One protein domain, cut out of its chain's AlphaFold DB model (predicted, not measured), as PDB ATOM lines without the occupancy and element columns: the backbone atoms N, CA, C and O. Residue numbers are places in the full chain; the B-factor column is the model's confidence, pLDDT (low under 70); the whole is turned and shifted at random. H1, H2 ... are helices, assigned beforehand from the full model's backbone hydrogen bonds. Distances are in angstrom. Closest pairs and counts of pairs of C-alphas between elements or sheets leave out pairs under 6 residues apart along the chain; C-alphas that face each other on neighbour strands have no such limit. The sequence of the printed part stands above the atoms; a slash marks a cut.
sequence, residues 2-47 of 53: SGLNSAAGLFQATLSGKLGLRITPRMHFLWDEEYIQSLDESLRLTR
ATOM      1  N   SER A   2     350.339 192.225 288.361       76.88
ATOM      2  CA  SER A   2     350.995 193.001 289.442       76.88
ATOM      3  C   SER A   2     351.977 194.085 288.950       76.88
ATOM      4  O   SER A   2     351.899 195.222 289.399       76.88
ATOM      5  N   GLY A   3     352.825 193.777 287.959       87.88
ATOM      6  CA  GLY A   3     353.800 194.739 287.418       87.88
ATOM      7  C   GLY A   3     353.197 195.910 286.626       87.88
ATOM      8  O   GLY A   3     353.696 197.026 286.698       87.88
ATOM      9  N   LEU A   4     352.098 195.689 285.895       86.81
ATOM     10  CA  LEU A   4     351.397 196.779 285.197       86.81
ATOM     11  C   LEU A   4     350.696 197.698 286.200       86.81
ATOM     12  O   LEU A   4     350.755 198.919 286.081       86.81
ATOM     13  N   ASN A   5     350.097 197.107 287.235       88.50
ATOM     14  CA  ASN A   5     349.443 197.865 288.294       88.50
ATOM     15  C   ASN A   5     350.445 198.671 289.133       88.50
ATOM     16  O   ASN A   5     350.143 199.806 289.492       88.50
ATOM     17  N   SER A   6     351.647 198.148 289.399       89.94
ATOM     18  CA  SER A   6     352.681 198.904 290.120       89.94
ATOM     19  C   SER A   6     353.224 200.090 289.312       89.94
ATOM     20  O   SER A   6     353.571 201.115 289.895       89.94
ATOM     21  N   ALA A   7     353.231 200.004 287.979       91.00
ATOM     22  CA  ALA A   7     353.632 201.096 287.088       91.00
ATOM     23  C   ALA A   7     352.492 202.074 286.726       91.00
ATOM     24  O   ALA A   7     352.738 203.083 286.056       91.00
ATOM     25  N   ALA A   8     351.254 201.815 287.164       90.56
ATOM     26  CA  ALA A   8     350.063 202.554 286.738       90.56
ATOM     27  C   ALA A   8     350.160 204.069 286.983       90.56
ATOM     28  O   ALA A   8     349.809 204.857 286.107       90.56
ATOM     29  N   GLY A   9     350.686 204.479 288.141       90.81
ATOM     30  CA  GLY A   9     350.821 205.896 288.497       90.81
ATOM     31  C   GLY A   9     351.819 206.648 287.609       90.81
ATOM     32  O   GLY A   9     351.532 207.753 287.147       90.81
ATOM     33  N   LEU A  10     352.965 206.028 287.302       92.94
ATOM     34  CA  LEU A  10     353.963 206.602 286.393       92.94
ATOM     35  C   LEU A  10     353.388 206.758 284.982       92.94
ATOM     36  O   LEU A  10     353.560 207.799 284.339       92.94
ATOM     37  N   PHE A  11     352.677 205.732 284.514       93.06
ATOM     38  CA  PHE A  11     352.013 205.763 283.218       93.06
ATOM     39  C   PHE A  11     350.968 206.885 283.149       93.06
ATOM     40  O   PHE A  11     350.986 207.682 282.213       93.06
ATOM     41  N   GLN A  12     350.115 207.007 284.168       94.12
ATOM     42  CA  GLN A  12     349.107 208.064 284.278       94.12
ATOM     43  C   GLN A  12     349.708 209.471 284.227       94.12
ATOM     44  O   GLN A  12     349.227 210.313 283.469       94.12
ATOM     45  N   ALA A  13     350.762 209.725 285.005       92.88
ATOM     46  CA  ALA A  13     351.434 211.024 285.020       92.88
ATOM     47  C   ALA A  13     352.032 211.361 283.646       92.88
ATOM     48  O   ALA A  13     351.847 212.466 283.132       92.88
ATOM     49  N   THR A  14     352.683 210.380 283.018       94.75
ATOM     50  CA  THR A  14     353.286 210.541 281.689       94.75
ATOM     51  C   THR A  14     352.228 210.821 280.622       94.75
ATOM     52  O   THR A  14     352.397 211.726 279.805       94.75
ATOM     53  N   LEU A  15     351.128 210.066 280.633       94.25
ATOM     54  CA  LEU A  15     350.026 210.223 279.687       94.25
ATOM     55  C   LEU A  15     349.380 211.606 279.817       94.25
ATOM     56  O   LEU A  15     349.186 212.289 278.814       94.25
ATOM     57  N   SER A  16     349.096 212.030 281.049       95.44
ATOM     58  CA  SER A  16     348.498 213.335 281.335       95.44
ATOM     59  C   SER A  16     349.373 214.489 280.847       95.44
ATOM     60  O   SER A  16     348.883 215.380 280.155       95.44
ATOM     61  N   GLY A  17     350.685 214.420 281.111       96.00
ATOM     62  CA  GLY A  17     351.644 215.420 280.642       96.00
ATOM     63  C   GLY A  17     351.747 215.484 279.117       96.00
ATOM     64  O   GLY A  17     351.753 216.575 278.553       96.00
ATOM     65  N   LYS A  18     351.769 214.333 278.433       96.69
ATOM     66  CA  LYS A  18     351.840 214.288 276.962       96.69
ATOM     67  C   LYS A  18     350.571 214.790 276.277       96.69
ATOM     68  O   LYS A  18     350.661 215.375 275.205       96.69
ATOM     69  N   LEU A  19     349.408 214.538 276.872       96.38
ATOM     70  CA  LEU A  19     348.112 214.918 276.305       96.38
ATOM     71  C   LEU A  19     347.610 216.285 276.799       96.38
ATOM     72  O   LEU A  19     346.567 216.744 276.342       96.38
ATOM     73  N   GLY A  20     348.320 216.936 277.728       96.25
ATOM     74  CA  GLY A  20     347.914 218.222 278.298       96.25
ATOM     75  C   GLY A  20     346.590 218.151 279.066       96.25
ATOM     76  O   GLY A  20     345.805 219.099 279.046       96.25
ATOM     77  N   LEU A  21     346.300 217.016 279.711       94.81
ATOM     78  CA  LEU A  21     345.017 216.811 280.378       94.81
ATOM     79  C   LEU A  21     344.965 217.573 281.702       94.81
ATOM     80  O   LEU A  21     345.838 217.444 282.555       94.81
ATOM     81  N   ARG A  22     343.872 218.310 281.923       93.00
ATOM     82  CA  ARG A  22     343.606 218.948 283.222       93.00
ATOM     83  C   ARG A  22     343.312 217.926 284.323       93.00
ATOM     84  O   ARG A  22     343.611 218.172 285.486       93.00
ATOM     85  N   ILE A  23     342.675 216.811 283.965       92.75
ATOM     86  CA  ILE A  23     342.292 215.742 284.889       92.75
ATOM     87  C   ILE A  23     342.796 214.425 284.318       92.75
ATOM     88  O   ILE A  23     342.444 214.048 283.201       92.75
ATOM     89  N   THR A  24     343.601 213.718 285.103       90.88
ATOM     90  CA  THR A  24     344.133 212.411 284.720       90.88
ATOM     91  C   THR A  24     343.113 211.314 285.037       90.88
ATOM     92  O   THR A  24     342.717 211.180 286.198       90.88
ATOM     93  N   PRO A  25     342.683 210.506 284.054       88.38
ATOM     94  CA  PRO A  25     341.724 209.431 284.290       88.38
ATOM     95  C   PRO A  25     342.333 208.286 285.111       88.38
ATOM     96  O   PRO A  25     343.540 208.024 285.066       88.38
ATOM     97  N   ARG A  26     341.481 207.566 285.854       88.75
ATOM     98  CA  ARG A  26     341.873 206.317 286.523       88.75
ATOM     99  C   ARG A  26     342.131 205.233 285.479       88.75
ATOM    100  O   ARG A  26     341.282 204.988 284.632       88.75
ATOM    101  N   MET A  27     343.303 204.610 285.546       88.44
ATOM    102  CA  MET A  27     343.723 203.576 284.607       88.44
ATOM    103  C   MET A  27     343.497 202.193 285.203       88.44
ATOM    104  O   MET A  27     343.871 201.936 286.347       88.44
ATOM    105  N   HIS A  28     342.939 201.303 284.390       89.50
ATOM    106  CA  HIS A  28     342.794 199.887 284.695       89.50
ATOM    107  C   HIS A  28     343.402 199.092 283.549       89.50
ATOM    108  O   HIS A  28     343.039 199.289 282.391       89.50
ATOM    109  N   PHE A  29     344.342 198.214 283.873       90.88
ATOM    110  CA  PHE A  29     344.884 197.276 282.903       90.88
ATOM    111  C   PHE A  29     344.011 196.033 282.904       90.88
ATOM    112  O   PHE A  29     343.744 195.462 283.962       90.88
ATOM    113  N   LEU A  30     343.583 195.627 281.717       90.19
ATOM    114  CA  LEU A  30     342.805 194.420 281.491       90.19
ATOM    115  C   LEU A  30     343.586 193.517 280.545       90.19
ATOM    116  O   LEU A  30     344.355 193.994 279.709       90.19
ATOM    117  N   TRP A  31     343.410 192.215 280.724       89.06
ATOM    118  CA  TRP A  31     343.890 191.226 279.778       89.06
ATOM    119  C   TRP A  31     342.737 190.924 278.830       89.06
ATOM    120  O   TRP A  31     341.687 190.473 279.279       89.06
ATOM    121  N   ASP A  32     342.902 191.253 277.555       90.75
ATOM    122  CA  ASP A  32     341.871 191.007 276.551       90.75
ATOM    123  C   ASP A  32     341.965 189.551 276.085       90.75
ATOM    124  O   ASP A  32     342.789 189.195 275.241       90.75
ATOM    125  N   GLU A  33     341.164 188.693 276.714       92.00
ATOM    126  CA  GLU A  33     341.156 187.260 276.430       92.00
ATOM    127  C   GLU A  33     340.649 186.952 275.018       92.00
ATOM    128  O   GLU A  33     341.175 186.044 274.377       92.00
ATOM    129  N   GLU A  34     339.682 187.718 274.508       90.00
ATOM    130  CA  GLU A  34     339.092 187.505 273.182       90.00
ATOM    131  C   GLU A  34     340.103 187.827 272.079       90.00
ATOM    132  O   GLU A  34     340.322 187.027 271.163       90.00
ATOM    133  N   TYR A  35     340.806 188.954 272.212       87.50
ATOM    134  CA  TYR A  35     341.876 189.311 271.288       87.50
ATOM    135  C   TYR A  35     342.965 188.233 271.244       87.50
ATOM    136  O   TYR A  35     343.415 187.839 270.166       87.50
ATOM    137  N   ILE A  36     343.361 187.703 272.399       87.81
ATOM    138  CA  ILE A  36     344.409 186.679 272.479       87.81
ATOM    139  C   ILE A  36     343.954 185.360 271.862       87.81
ATOM    140  O   ILE A  36     344.712 184.756 271.105       87.81
ATOM    141  N   GLN A  37     342.709 184.950 272.104       87.56
ATOM    142  CA  GLN A  37     342.139 183.766 271.461       87.56
ATOM    143  C   GLN A  37     342.122 183.913 269.933       87.56
ATOM    144  O   GLN A  37     342.484 182.973 269.223       87.56
ATOM    145  N   SER A  38     341.797 185.106 269.418       87.38
ATOM    146  CA  SER A  38     341.823 185.371 267.974       87.38
ATOM    147  C   SER A  38     343.235 185.272 267.374       87.38
ATOM    148  O   SER A  38     343.409 184.805 266.245       87.38
ATOM    149  N   LEU A  39     344.264 185.661 268.137       85.44
ATOM    150  CA  LEU A  39     345.658 185.540 267.712       85.44
ATOM    151  C   LEU A  39     346.084 184.074 267.635       85.44
ATOM    152  O   LEU A  39     346.705 183.680 266.647       85.44
ATOM    153  N   ASP A  40     345.724 183.265 268.631       83.00
ATOM    154  CA  ASP A  40     346.003 181.827 268.633       83.00
ATOM    155  C   ASP A  40     345.306 181.117 267.464       83.00
ATOM    156  O   ASP A  40     345.915 180.282 266.785       83.00
ATOM    157  N   GLU A  41     344.059 181.485 267.164       82.38
ATOM    158  CA  GLU A  41     343.329 180.961 266.008       82.38
ATOM    159  C   GLU A  41     343.996 181.362 264.684       82.38
ATOM    160  O   GLU A  41     344.256 180.507 263.831       82.38
ATOM    161  N   SER A  42     344.369 182.634 264.531       80.88
ATOM    162  CA  SER A  42     345.097 183.123 263.355       80.88
ATOM    163  C   SER A  42     346.456 182.429 263.181       80.88
ATOM    164  O   SER A  42     346.850 182.078 262.063       80.88
ATOM    165  N   LEU A  43     347.186 182.186 264.272       80.88
ATOM    166  CA  LEU A  43     348.454 181.450 264.263       80.88
ATOM    167  C   LEU A  43     348.257 179.976 263.888       80.88
ATOM    168  O   LEU A  43     349.080 179.401 263.170       80.88
ATOM    169  N   ARG A  44     347.154 179.359 264.324       77.00
ATOM    170  CA  ARG A  44     346.790 177.993 263.931       77.00
ATOM    171  C   ARG A  44     346.491 177.892 262.437       77.00
ATOM    172  O   ARG A  44     346.907 176.922 261.810       77.00
ATOM    173  N   LEU A  45     345.813 178.889 261.873       71.06
ATOM    174  CA  LEU A  45     345.468 178.949 260.449       71.06
ATOM    175  C   LEU A  45     346.685 179.224 259.550       71.06
ATOM    176  O   LEU A  45     346.719 178.771 258.408       71.06
ATOM    177  N   THR A  46     347.689 179.949 260.051       68.50
ATOM    178  CA  THR A  46     348.894 180.327 259.284       68.50
ATOM    179  C   THR A  46     350.080 179.383 259.464       68.50
ATOM    180  O   THR A  46     351.031 179.440 258.676       68.50
ATOM    181  N   ARG A  47     350.039 178.465 260.439       65.00
ATOM    182  CA  ARG A  47     350.986 177.347 260.502       65.00
ATOM    183  C   ARG A  47     350.789 176.459 259.271       65.00
ATOM    184  O   ARG A  47     349.867 175.652 259.210       65.00
TER     185      ARG A  47
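This is residues 2 to 47 of the 53 residues of the protein "Ribosome-binding factor A-like protein" of Leptospira kirschneri str. 200801925 (UniProt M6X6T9). Two helices that follow each other closely, short H1 and then H2, make one end of this model; after H2 a long link without a named element folds back past H2 and leads out to a third helix, H3, which sticks out as a free arm with residues 31 to 47. No helix packs on another, and the arm makes much of the length. The printed part has 46 residues with three named helices, H1, H2 and H3 in that order, and no named strand; the class is all helix. The whole is extended, with a radius of gyration of the C-alphas of 16.0 A and spans of 47 by 23 by 14 A.

Find C-alpha 2 at (350.995, 193.001, 289.442), where H1 begins; it holds residues 2 to 6 and measures 6.2 A from first to last C-alpha. H2, residues 8 to 19, starts at C-alpha 8 at (350.063, 202.554, 286.738) and measures 16.3 A. Look next at residues 20 to 32, the stretch with no named element. H3, residues 33 to 46, is the longest helix, 20.0 A, and ends at C-alpha 46 at (348.894, 180.327, 259.284).

Start at Ala 7, the tight link of one residue through which alone H1 and H2 meet. H2 and H3 are apart, and so are H1 and H3. Residues 31 to 47, of which 33 to 46 belong to H3, stand free. In H1, H2 and H3 every O i to N i+4 pair is within hydrogen-bond range.

Look at Arg 22 and Arg 47 for the two C-alphas farthest apart, 48.0 A. The printed part has no cut, and the link from H2 to H3, 13 residues, is long. The mean pLDDT of the printed part is 88.2, with residues 46 to 47 under 70.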